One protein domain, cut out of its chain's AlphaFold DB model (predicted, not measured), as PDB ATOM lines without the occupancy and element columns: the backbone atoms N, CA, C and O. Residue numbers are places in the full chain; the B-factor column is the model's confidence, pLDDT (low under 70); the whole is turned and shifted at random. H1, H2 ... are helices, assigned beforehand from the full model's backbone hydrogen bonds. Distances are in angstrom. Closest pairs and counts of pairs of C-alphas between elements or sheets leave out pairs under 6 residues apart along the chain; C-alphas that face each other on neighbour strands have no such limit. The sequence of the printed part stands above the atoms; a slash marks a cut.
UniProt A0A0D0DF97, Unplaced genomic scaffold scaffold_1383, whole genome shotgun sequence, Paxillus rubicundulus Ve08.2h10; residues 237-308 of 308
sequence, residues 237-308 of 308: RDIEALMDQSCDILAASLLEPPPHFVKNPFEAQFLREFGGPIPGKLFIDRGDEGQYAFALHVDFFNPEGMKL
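What this domain is: This is residues 237 to 308 of the 308 residues of an uncharacterized protein of Paxillus rubicundulus Ve08.2h10 (UniProt A0A0D0DF97). With little regular structure, the model shows one longer helix, H1, in a small body made largely of loops with the short helix H2, while residues 296 to 308 stick out as a tail that makes the length. The printed part has 72 residues, 21 of them in H1 and then H2, with no named strand; the class is all helix. It is only just loose, close to extended, with a radius of gyration of the C-alphas of 16.3 A and spans of 52 by 33 by 25 A.

Where its parts are: H1, residues 237 to 253, runs 24.1 A from C-alpha 237 at (-149.868, 375.231, 13.557) to C-alpha 253. H2, residues 269 to 272, measures 5.0 A and ends with C-alpha 272 at (-125.316, 381.727, 10.887).

How they stand to each other: H1 and H2 are close but not clearly touching; their closest C-alphas, of Leu 250 and Arg 272, are 7.5 A apart. In H1 every O i to N i+4 pair is within hydrogen-bond range; H2 is too short for one.

The domain as a whole: The link from H1 to H2 is long, and residues 273 to 308 hold no named element. The C-alphas farthest apart, of Asp 288 and Leu 308, are 53.5 A apart. The printed part has no cut. Residues 297 to 308 have pLDDT under 70.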
ATOM      1  N   ARG A 237    -150.148 373.782  13.622       90.44
ATOM      2  CA  ARG A 237    -149.868 375.231  13.557       90.44
ATOM      3  C   ARG A 237    -149.069 375.770  14.745       90.44
ATOM      4  O   ARG A 237    -148.307 376.711  14.586       90.44
ATOM      5  N   ASP A 238    -149.269 375.213  15.937       90.75
ATOM      6  CA  ASP A 238    -148.519 375.593  17.137       90.75
ATOM      7  C   ASP A 238    -147.036 375.219  17.022       90.75
ATOM      8  O   ASP A 238    -146.174 376.008  17.401       90.75
ATOM      9  N   ILE A 239    -146.737 374.046  16.460       88.00
ATOM     10  CA  ILE A 239    -145.360 373.598  16.235       88.00
ATOM     11  C   ILE A 239    -144.725 374.368  15.082       88.00
ATOM     12  O   ILE A 239    -143.606 374.850  15.226       88.00
ATOM     13  N   GLU A 240    -145.442 374.522  13.970       89.19
ATOM     14  CA  GLU A 240    -144.998 375.324  12.827       89.19
ATOM     15  C   GLU A 240    -144.604 376.742  13.273       89.19
ATOM     16  O   GLU A 240    -143.486 377.182  13.012       89.19
ATOM     17  N   ALA A 241    -145.450 377.405  14.072       91.06
ATOM     18  CA  ALA A 241    -145.158 378.730  14.616       91.06
ATOM     19  C   ALA A 241    -143.905 378.763  15.514       91.06
ATOM     20  O   ALA A 241    -143.151 379.734  15.471       91.06
ATOM     21  N   LEU A 242    -143.654 377.722  16.315       89.94
ATOM     22  CA  LEU A 242    -142.443 377.627  17.144       89.94
ATOM     23  C   LEU A 242    -141.171 377.441  16.298       89.94
ATOM     24  O   LEU A 242    -140.117 378.004  16.615       89.94
ATOM     25  N   MET A 243    -141.254 376.657  15.221       88.62
ATOM     26  CA  MET A 243    -140.135 376.445  14.294       88.62
ATOM     27  C   MET A 243    -139.808 377.732  13.529       88.62
ATOM     28  O   MET A 243    -138.642 378.123  13.435       88.62
ATOM     29  N   ASP A 244    -140.843 378.427  13.070       90.38
ATOM     30  CA  ASP A 244    -140.748 379.727  12.415       90.38
ATOM     31  C   ASP A 244    -140.129 380.783  13.333       90.38
ATOM     32  O   ASP A 244    -139.172 381.460  12.953       90.38
ATOM     33  N   GLN A 245    -140.602 380.856  14.580       90.94
ATOM     34  CA  GLN A 245    -140.061 381.764  15.589       90.94
ATOM     35  C   GLN A 245    -138.566 381.518  15.838       90.94
ATOM     36  O   GLN A 245    -137.810 382.467  16.034       90.94
ATOM     37  N   SER A 246    -138.121 380.261  15.814       89.38
ATOM     38  CA  SER A 246    -136.702 379.926  15.990       89.38
ATOM     39  C   SER A 246    -135.845 380.468  14.838       89.38
ATOM     40  O   SER A 246    -134.749 380.984  15.072       89.38
ATOM     41  N   CYS A 247    -136.361 380.426  13.605       90.50
ATOM     42  CA  CYS A 247    -135.708 381.037  12.445       90.50
ATOM     43  C   CYS A 247    -135.686 382.565  12.548       90.50
ATOM     44  O   CYS A 247    -134.660 383.174  12.252       90.50
ATOM     45  N   ASP A 248    -136.776 383.180  13.014       91.69
ATOM     46  CA  ASP A 248    -136.862 384.634  13.191       91.69
ATOM     47  C   ASP A 248    -135.882 385.135  14.266       91.69
ATOM     48  O   ASP A 248    -135.215 386.155  14.076       91.69
ATOM     49  N   ILE A 249    -135.735 384.391  15.369       90.88
ATOM     50  CA  ILE A 249    -134.737 384.667  16.413       90.88
ATOM     51  C   ILE A 249    -133.324 384.589  15.831       90.88
ATOM     52  O   ILE A 249    -132.511 385.490  16.059       90.88
ATOM     53  N   LEU A 250    -133.027 383.548  15.046       91.06
ATOM     54  CA  LEU A 250    -131.727 383.416  14.394       91.06
ATOM     55  C   LEU A 250    -131.481 384.570  13.413       91.06
ATOM     56  O   LEU A 250    -130.423 385.195  13.475       91.06
ATOM     57  N   ALA A 251    -132.462 384.918  12.582       93.00
ATOM     58  CA  ALA A 251    -132.365 386.030  11.641       93.00
ATOM     59  C   ALA A 251    -132.092 387.364  12.348       93.00
ATOM     60  O   ALA A 251    -131.214 388.114  11.920       93.00
ATOM     61  N   ALA A 252    -132.768 387.630  13.469       92.94
ATOM     62  CA  ALA A 252    -132.498 388.804  14.293       92.94
ATOM     63  C   ALA A 252    -131.070 388.786  14.871       92.94
ATOM     64  O   ALA A 252    -130.384 389.810  14.852       92.94
ATOM     65  N   SER A 253    -130.586 387.619  15.314       92.94
ATOM     66  CA  SER A 253    -129.240 387.465  15.889       92.94
ATOM     67  C   SER A 253    -128.101 387.711  14.891       92.94
ATOM     68  O   SER A 253    -126.975 387.998  15.302       92.94
ATOM     69  N   LEU A 254    -128.367 387.630  13.579       92.94
ATOM     70  CA  LEU A 254    -127.364 387.903  12.544       92.94
ATOM     71  C   LEU A 254    -126.913 389.365  12.515       92.94
ATOM     72  O   LEU A 254    -125.808 389.643  12.052       92.94
ATOM     73  N   LEU A 255    -127.751 390.283  13.005       93.31
ATOM     74  CA  LEU A 255    -127.420 391.706  13.115       93.31
ATOM     75  C   LEU A 255    -126.472 391.992  14.287       93.31
ATOM     76  O   LEU A 255    -125.812 393.031  14.309       93.31
ATOM     77  N   GLU A 256    -126.397 391.076  15.248       93.56
ATOM     78  CA  GLU A 256    -125.507 391.169  16.397       93.56
ATOM     79  C   GLU A 256    -124.192 390.425  16.129       93.56
ATOM     80  O   GLU A 256    -124.164 389.468  15.347       93.56
ATOM     81  N   PRO A 257    -123.069 390.824  16.753       93.00
ATOM     82  CA  PRO A 257    -121.834 390.055  16.657       93.00
ATOM     83  C   PRO A 257    -122.048 388.609  17.149       93.00
ATOM     84  O   PRO A 257    -122.860 388.385  18.050       93.00
ATOM     85  N   PRO A 258    -121.331 387.616  16.588       90.44
ATOM     86  CA  PRO A 258    -121.385 386.244  17.081       90.44
ATOM     87  C   PRO A 258    -121.132 386.188  18.591       90.44
ATOM     88  O   PRO A 258    -120.167 386.805  19.058       90.44
ATOM     89  N   PRO A 259    -121.974 385.482  19.365       89.44
ATOM     90  CA  PRO A 259    -121.781 385.409  20.800       89.44
ATOM     91  C   PRO A 259    -120.490 384.645  21.108       89.44
ATOM     92  O   PRO A 259    -120.118 383.701  20.412       89.44
ATOM     93  N   HIS A 260    -119.803 385.042  22.179       89.62
ATOM     94  CA  HIS A 260    -118.602 384.337  22.639       89.62
ATOM     95  C   HIS A 260    -118.904 382.909  23.125       89.62
ATOM     96  O   HIS A 260    -118.017 382.060  23.089       89.62
ATOM     97  N   PHE A 261    -120.145 382.657  23.552       89.12
ATOM     98  CA  PHE A 261    -120.645 381.374  24.039       89.12
ATOM     99  C   PHE A 261    -121.996 381.079  23.391       89.12
ATOM    100  O   PHE A 261    -122.857 381.954  23.347       89.12
ATOM    101  N   VAL A 262    -122.172 379.855  22.900       89.00
ATOM    102  CA  VAL A 262    -123.391 379.405  22.214       89.00
ATOM    103  C   VAL A 262    -124.291 378.703  23.225       89.00
ATOM    104  O   VAL A 262    -123.911 377.661  23.754       89.00
ATOM    105  N   LYS A 263    -125.475 379.260  23.493       86.88
ATOM    106  CA  LYS A 263    -126.450 378.717  24.460       86.88
ATOM    107  C   LYS A 263    -127.466 377.778  23.824       86.88
ATOM    108  O   LYS A 263    -128.001 376.882  24.473       86.88
ATOM    109  N   ASN A 264    -127.759 377.998  22.547       84.81
ATOM    110  CA  ASN A 264    -128.684 377.184  21.773       84.81
ATOM    111  C   ASN A 264    -128.090 376.875  20.391       84.81
ATOM    112  O   ASN A 264    -127.242 377.625  19.912       84.81
ATOM    113  N   PRO A 265    -128.528 375.794  19.720       84.56
ATOM    114  CA  PRO A 265    -127.985 375.425  18.415       84.56
ATOM    115  C   PRO A 265    -128.085 376.540  17.369       84.56
ATOM    116  O   PRO A 265    -127.191 376.653  16.541       84.56
ATOM    117  N   PHE A 266    -129.122 377.384  17.430       84.38
ATOM    118  CA  PHE A 266    -129.339 378.483  16.486       84.38
ATOM    119  C   PHE A 266    -128.303 379.607  16.621       84.38
ATOM    120  O   PHE A 266    -127.994 380.262  15.635       84.38
ATOM    121  N   GLU A 267    -127.668 379.781  17.778       87.81
ATOM    122  CA  GLU A 267    -126.540 380.707  17.946       87.81
ATOM    123  C   GLU A 267    -125.231 380.188  17.330       87.81
ATOM    124  O   GLU A 267    -124.259 380.943  17.212       87.81
ATOM    125  N   ALA A 268    -125.177 378.912  16.935       89.88
ATOM    126  CA  ALA A 268    -123.961 378.312  16.416       89.88
ATOM    127  C   ALA A 268    -123.525 378.977  15.104       89.88
ATOM    128  O   ALA A 268    -124.311 379.154  14.169       89.88
ATOM    129  N   GLN A 269    -122.227 379.275  15.008       92.06
ATOM    130  CA  GLN A 269    -121.642 379.944  13.845       92.06
ATOM    131  C   GLN A 269    -121.972 379.227  12.530       92.06
ATOM    132  O   GLN A 269    -122.262 379.881  11.533       92.06
ATOM    133  N   PHE A 270    -122.000 377.888  12.534       90.50
ATOM    134  CA  PHE A 270    -122.294 377.131  11.321       90.50
ATOM    135  C   PHE A 270    -123.696 377.416  10.771       90.50
ATOM    136  O   PHE A 270    -123.822 377.480   9.557       90.50
ATOM    137  N   LEU A 271    -124.724 377.619  11.612       90.44
ATOM    138  CA  LEU A 271    -126.077 377.963  11.147       90.44
ATOM    139  C   LEU A 271    -126.161 379.412  10.671       90.44
ATOM    140  O   LEU A 271    -126.862 379.691   9.704       90.44
ATOM    141  N   ARG A 272    -125.403 380.317  11.300       92.88
ATOM    142  CA  ARG A 272    -125.316 381.727  10.887       92.88
ATOM    143  C   ARG A 272    -124.682 381.904   9.507       92.88
ATOM    144  O   ARG A 272    -124.972 382.877   8.821       92.88
ATOM    145  N   GLU A 273    -123.811 380.977   9.121       94.44
ATOM    146  CA  GLU A 273    -123.090 380.981   7.844       94.44
ATOM    147  C   GLU A 273    -123.624 379.929   6.857       94.44
ATOM    148  O   GLU A 273    -123.105 379.806   5.744       94.44
ATOM    149  N   PHE A 274    -124.647 379.151   7.238       94.12
ATOM    150  CA  PHE A 274    -125.135 378.048   6.416       94.12
ATOM    151  C   PHE A 274    -125.813 378.594   5.160       94.12
ATOM    152  O   PHE A 274    -126.884 379.194   5.224       94.12
ATOM    153  N   GLY A 275    -125.170 378.400   4.008       94.94
ATOM    154  CA  GLY A 275    -125.696 378.831   2.718       94.94
ATOM    155  C   GLY A 275    -126.980 378.088   2.357       94.94
ATOM    156  O   GLY A 275    -127.067 376.867   2.495       94.94
ATOM    157  N   GLY A 276    -127.969 378.835   1.880       91.88
ATOM    158  CA  GLY A 276    -129.231 378.291   1.399       91.88
ATOM    159  C   GLY A 276    -129.105 377.716  -0.016       91.88
ATOM    160  O   GLY A 276    -128.053 377.816  -0.654       91.88
ATOM    161  N   PRO A 277    -130.194 377.143  -0.557       87.88
ATOM    162  CA  PRO A 277    -130.214 376.625  -1.926       87.88
ATOM    163  C   PRO A 277    -130.023 377.724  -2.986       87.88
ATOM    164  O   PRO A 277    -129.600 377.439  -4.107       87.88
ATOM    165  N   ILE A 278    -130.318 378.983  -2.643       90.94
ATOM    166  CA  ILE A 278    -130.122 380.142  -3.514       90.94
ATOM    167  C   ILE A 278    -128.761 380.783  -3.190       90.94
ATOM    168  O   ILE A 278    -128.548 381.203  -2.052       90.94
ATOM    169  N   PRO A 279    -127.843 380.921  -4.168       94.44
ATOM    170  CA  PRO A 279    -126.532 381.519  -3.938       94.44
ATOM    171  C   PRO A 279    -126.610 382.915  -3.313       94.44
ATOM    172  O   PRO A 279    -127.341 383.781  -3.788       94.44
ATOM    173  N   GLY A 280    -125.820 383.136  -2.261       93.81
ATOM    174  CA  GLY A 280    -125.762 384.413  -1.543       93.81
ATOM    175  C   GLY A 280    -126.891 384.633  -0.535       93.81
ATOM    176  O   GLY A 280    -126.841 385.615   0.200       93.81
ATOM    177  N   LYS A 281    -127.870 383.724  -0.461       94.81
ATOM    178  CA  LYS A 281    -128.825 383.662   0.644       94.81
ATOM    179  C   LYS A 281    -128.354 382.639   1.662       94.81
ATOM    180  O   LYS A 281    -127.751 381.622   1.313       94.81
ATOM    181  N   LEU A 282    -128.636 382.915   2.923       94.44
ATOM    182  CA  LEU A 282    -128.495 381.905   3.955       94.44
ATOM    183  C   LEU A 282    -129.651 380.897   3.801       94.44
ATOM    184  O   LEU A 282    -130.688 381.200   3.209       94.44
ATOM    185  N   PHE A 283    -129.506 379.714   4.397       91.25
ATOM    186  CA  PHE A 283    -130.648 378.995   4.983       91.25
ATOM    187  C   PHE A 283    -131.316 379.960   5.987       91.25
ATOM    188  O   PHE A 283    -130.840 381.055   6.116       91.25
ATOM    189  N   ILE A 284    -132.366 379.730   6.745       91.38
ATOM    190  CA  ILE A 284    -133.029 380.813   7.532       91.38
ATOM    191  C   ILE A 284    -133.676 381.952   6.701       91.38
ATOM    192  O   ILE A 284    -134.715 382.454   7.122       91.38
ATOM    193  N   ASP A 285    -133.140 382.363   5.537       91.62
ATOM    194  CA  ASP A 285    -133.809 383.257   4.576       91.62
ATOM    195  C   ASP A 285    -134.882 382.449   3.842       91.62
ATOM    196  O   ASP A 285    -134.693 381.925   2.739       91.62
ATOM    197  N   ARG A 286    -135.990 382.270   4.560       87.69
ATOM    198  CA  ARG A 286    -137.049 381.311   4.257       87.69
ATOM    199  C   ARG A 286    -138.048 381.787   3.206       87.69
ATOM    200  O   ARG A 286    -138.636 380.965   2.512       87.69
ATOM    201  N   GLY A 287    -138.193 383.100   3.021       88.69
ATOM    202  CA  GLY A 287    -139.242 383.653   2.163       88.69
ATOM    203  C   GLY A 287    -140.618 383.129   2.584       88.69
ATOM    204  O   GLY A 287    -140.968 383.228   3.756       88.69
ATOM    205  N   ASP A 288    -141.349 382.536   1.636       88.00
ATOM    206  CA  ASP A 288    -142.656 381.899   1.864       88.00
ATOM    207  C   ASP A 288    -142.557 380.369   2.087       88.00
ATOM    208  O   ASP A 288    -143.578 379.682   2.141       88.00
ATOM    209  N   GLU A 289    -141.345 379.808   2.179       88.56
ATOM    210  CA  GLU A 289    -141.105 378.372   2.381       88.56
ATOM    211  C   GLU A 289    -140.738 378.050   3.839       88.56
ATOM    212  O   GLU A 289    -140.181 378.871   4.564       88.56
ATOM    213  N   GLY A 290    -141.005 376.817   4.277       85.56
ATOM    214  CA  GLY A 290    -140.522 376.302   5.560       85.56
ATOM    215  C   GLY A 290    -139.076 375.812   5.453       85.56
ATOM    216  O   GLY A 290    -138.786 374.917   4.660       85.56
ATOM    217  N   GLN A 291    -138.167 376.356   6.267       88.50
ATOM    218  CA  GLN A 291    -136.786 375.868   6.377       88.50
ATOM    219  C   GLN A 291    -136.529 375.327   7.780       88.50
ATOM    220  O   GLN A 291    -136.528 376.069   8.757       88.50
ATOM    221  N   TYR A 292    -136.294 374.021   7.877       86.44
ATOM    222  CA  TYR A 292    -136.218 373.327   9.159       86.44
ATOM    223  C   TYR A 292    -134.845 372.693   9.364       86.44
ATOM    224  O   TYR A 292    -134.377 371.910   8.537       86.44
ATOM    225  N   ALA A 293    -134.209 373.024  10.487       84.56
ATOM    226  CA  ALA A 293    -132.986 372.379  10.939       84.56
ATOM    227  C   ALA A 293    -133.334 371.263  11.933       84.56
ATOM    228  O   ALA A 293    -134.042 371.493  12.912       84.56
ATOM    229  N   PHE A 294    -132.814 370.058  11.695       82.00
ATOM    230  CA  PHE A 294    -132.986 368.914  12.587       82.00
ATOM    231  C   PHE A 294    -131.644 368.531  13.200       82.00
ATOM    232  O   PHE A 294    -130.631 368.465  12.504       82.00
ATOM    233  N   ALA A 295    -131.648 368.234  14.498       79.25
ATOM    234  CA  ALA A 295    -130.518 367.620  15.175       79.25
ATOM    235  C   ALA A 295    -130.788 366.121  15.336       79.25
ATOM    236  O   ALA A 295    -131.825 365.716  15.862       79.25
ATOM    237  N   LEU A 296    -129.847 365.294  14.880       75.69
ATOM    238  CA  LEU A 296    -129.878 363.862  15.141       75.69
ATOM    239  C   LEU A 296    -129.059 363.583  16.400       75.69
ATOM    240  O   LEU A 296    -127.829 363.594  16.368       75.69
ATOM    241  N   HIS A 297    -129.747 363.316  17.503       68.50
ATOM    242  CA  HIS A 297    -129.108 362.852  18.726       68.50
ATOM    243  C   HIS A 297    -128.917 361.339  18.630       68.50
ATOM    244  O   HIS A 297    -129.853 360.565  18.826       68.50
ATOM    245  N   VAL A 298    -127.707 360.918  18.268       67.50
ATOM    246  CA  VAL A 298    -127.317 359.508  18.325       67.50
ATOM    247  C   VAL A 298    -126.779 359.247  19.719       67.50
ATOM    248  O   VAL A 298    -125.609 359.503  20.000       67.50
ATOM    249  N   ASP A 299    -127.647 358.763  20.598       62.94
ATOM    250  CA  ASP A 299    -127.210 358.276  21.897       62.94
ATOM    251  C   ASP A 299    -126.572 356.900  21.675       62.94
ATOM    252  O   ASP A 299    -127.253 355.915  21.364       62.94
ATOM    253  N   PHE A 300    -125.240 356.835  21.728       53.53
ATOM    254  CA  PHE A 300    -124.517 355.568  21.668       53.53
ATOM    255  C   PHE A 300    -124.712 354.840  22.998       53.53
ATOM    256  O   PHE A 300    -123.793 354.733  23.810       53.53
ATOM    257  N   PHE A 301    -125.912 354.304  23.223       57.03
ATOM    258  CA  PHE A 301    -126.098 353.266  24.223       57.03
ATOM    259  C   PHE A 301    -125.126 352.152  23.870       57.03
ATOM    260  O   PHE A 301    -125.241 351.549  22.804       57.03
ATOM    261  N   ASN A 302    -124.141 351.916  24.740       52.88
ATOM    262  CA  ASN A 302    -123.216 350.810  24.571       52.88
ATOM    263  C   ASN A 302    -124.057 349.531  24.408       52.88
ATOM    264  O   ASN A 302    -124.717 349.130  25.374       52.88
ATOM    265  N   PRO A 303    -124.090 348.905  23.216       48.59
ATOM    266  CA  PRO A 303    -124.992 347.789  22.955       48.59
ATOM    267  C   PRO A 303    -124.659 346.562  23.811       48.59
ATOM    268  O   PRO A 303    -125.506 345.692  23.992       48.59
ATOM    269  N   GLU A 304    -123.453 346.507  24.385       52.12
ATOM    270  CA  GLU A 304    -123.049 345.468  25.335       52.12
ATOM    271  C   GLU A 304    -123.496 345.729  26.786       52.12
ATOM    272  O   GLU A 304    -123.185 344.935  27.678       52.12
ATOM    273  N   GLY A 305    -124.203 346.836  27.036       47.19
ATOM    274  CA  GLY A 305    -124.450 347.355  28.375       47.19
ATOM    275  C   GLY A 305    -123.183 347.949  28.997       47.19
ATOM    276  O   GLY A 305    -122.052 347.594  28.653       47.19
ATOM    277  N   MET A 306    -123.345 348.871  29.949       43.50
ATOM    278  CA  MET A 306    -122.245 349.182  30.861       43.50
ATOM    279  C   MET A 306    -122.000 347.935  31.716       43.50
ATOM    280  O   MET A 306    -122.726 347.694  32.678       43.50
ATOM    281  N   LYS A 307    -121.025 347.100  31.337       46.34
ATOM    282  CA  LYS A 307    -120.496 346.058  32.224       46.34
ATOM    283  C   LYS A 307    -119.838 346.777  33.407       46.34
ATOM    284  O   LYS A 307    -118.713 347.255  33.269       46.34
ATOM    285  N   LEU A 308    -120.593 346.931  34.496       43.28
ATOM    286  CA  LEU A 308    -120.087 347.329  35.812       43.28
ATOM    287  C   LEU A 308    -119.121 346.267  36.348       43.28
ATOM    288  O   LEU A 308    -119.405 345.062  36.148       43.28
TER     289      LEU A 308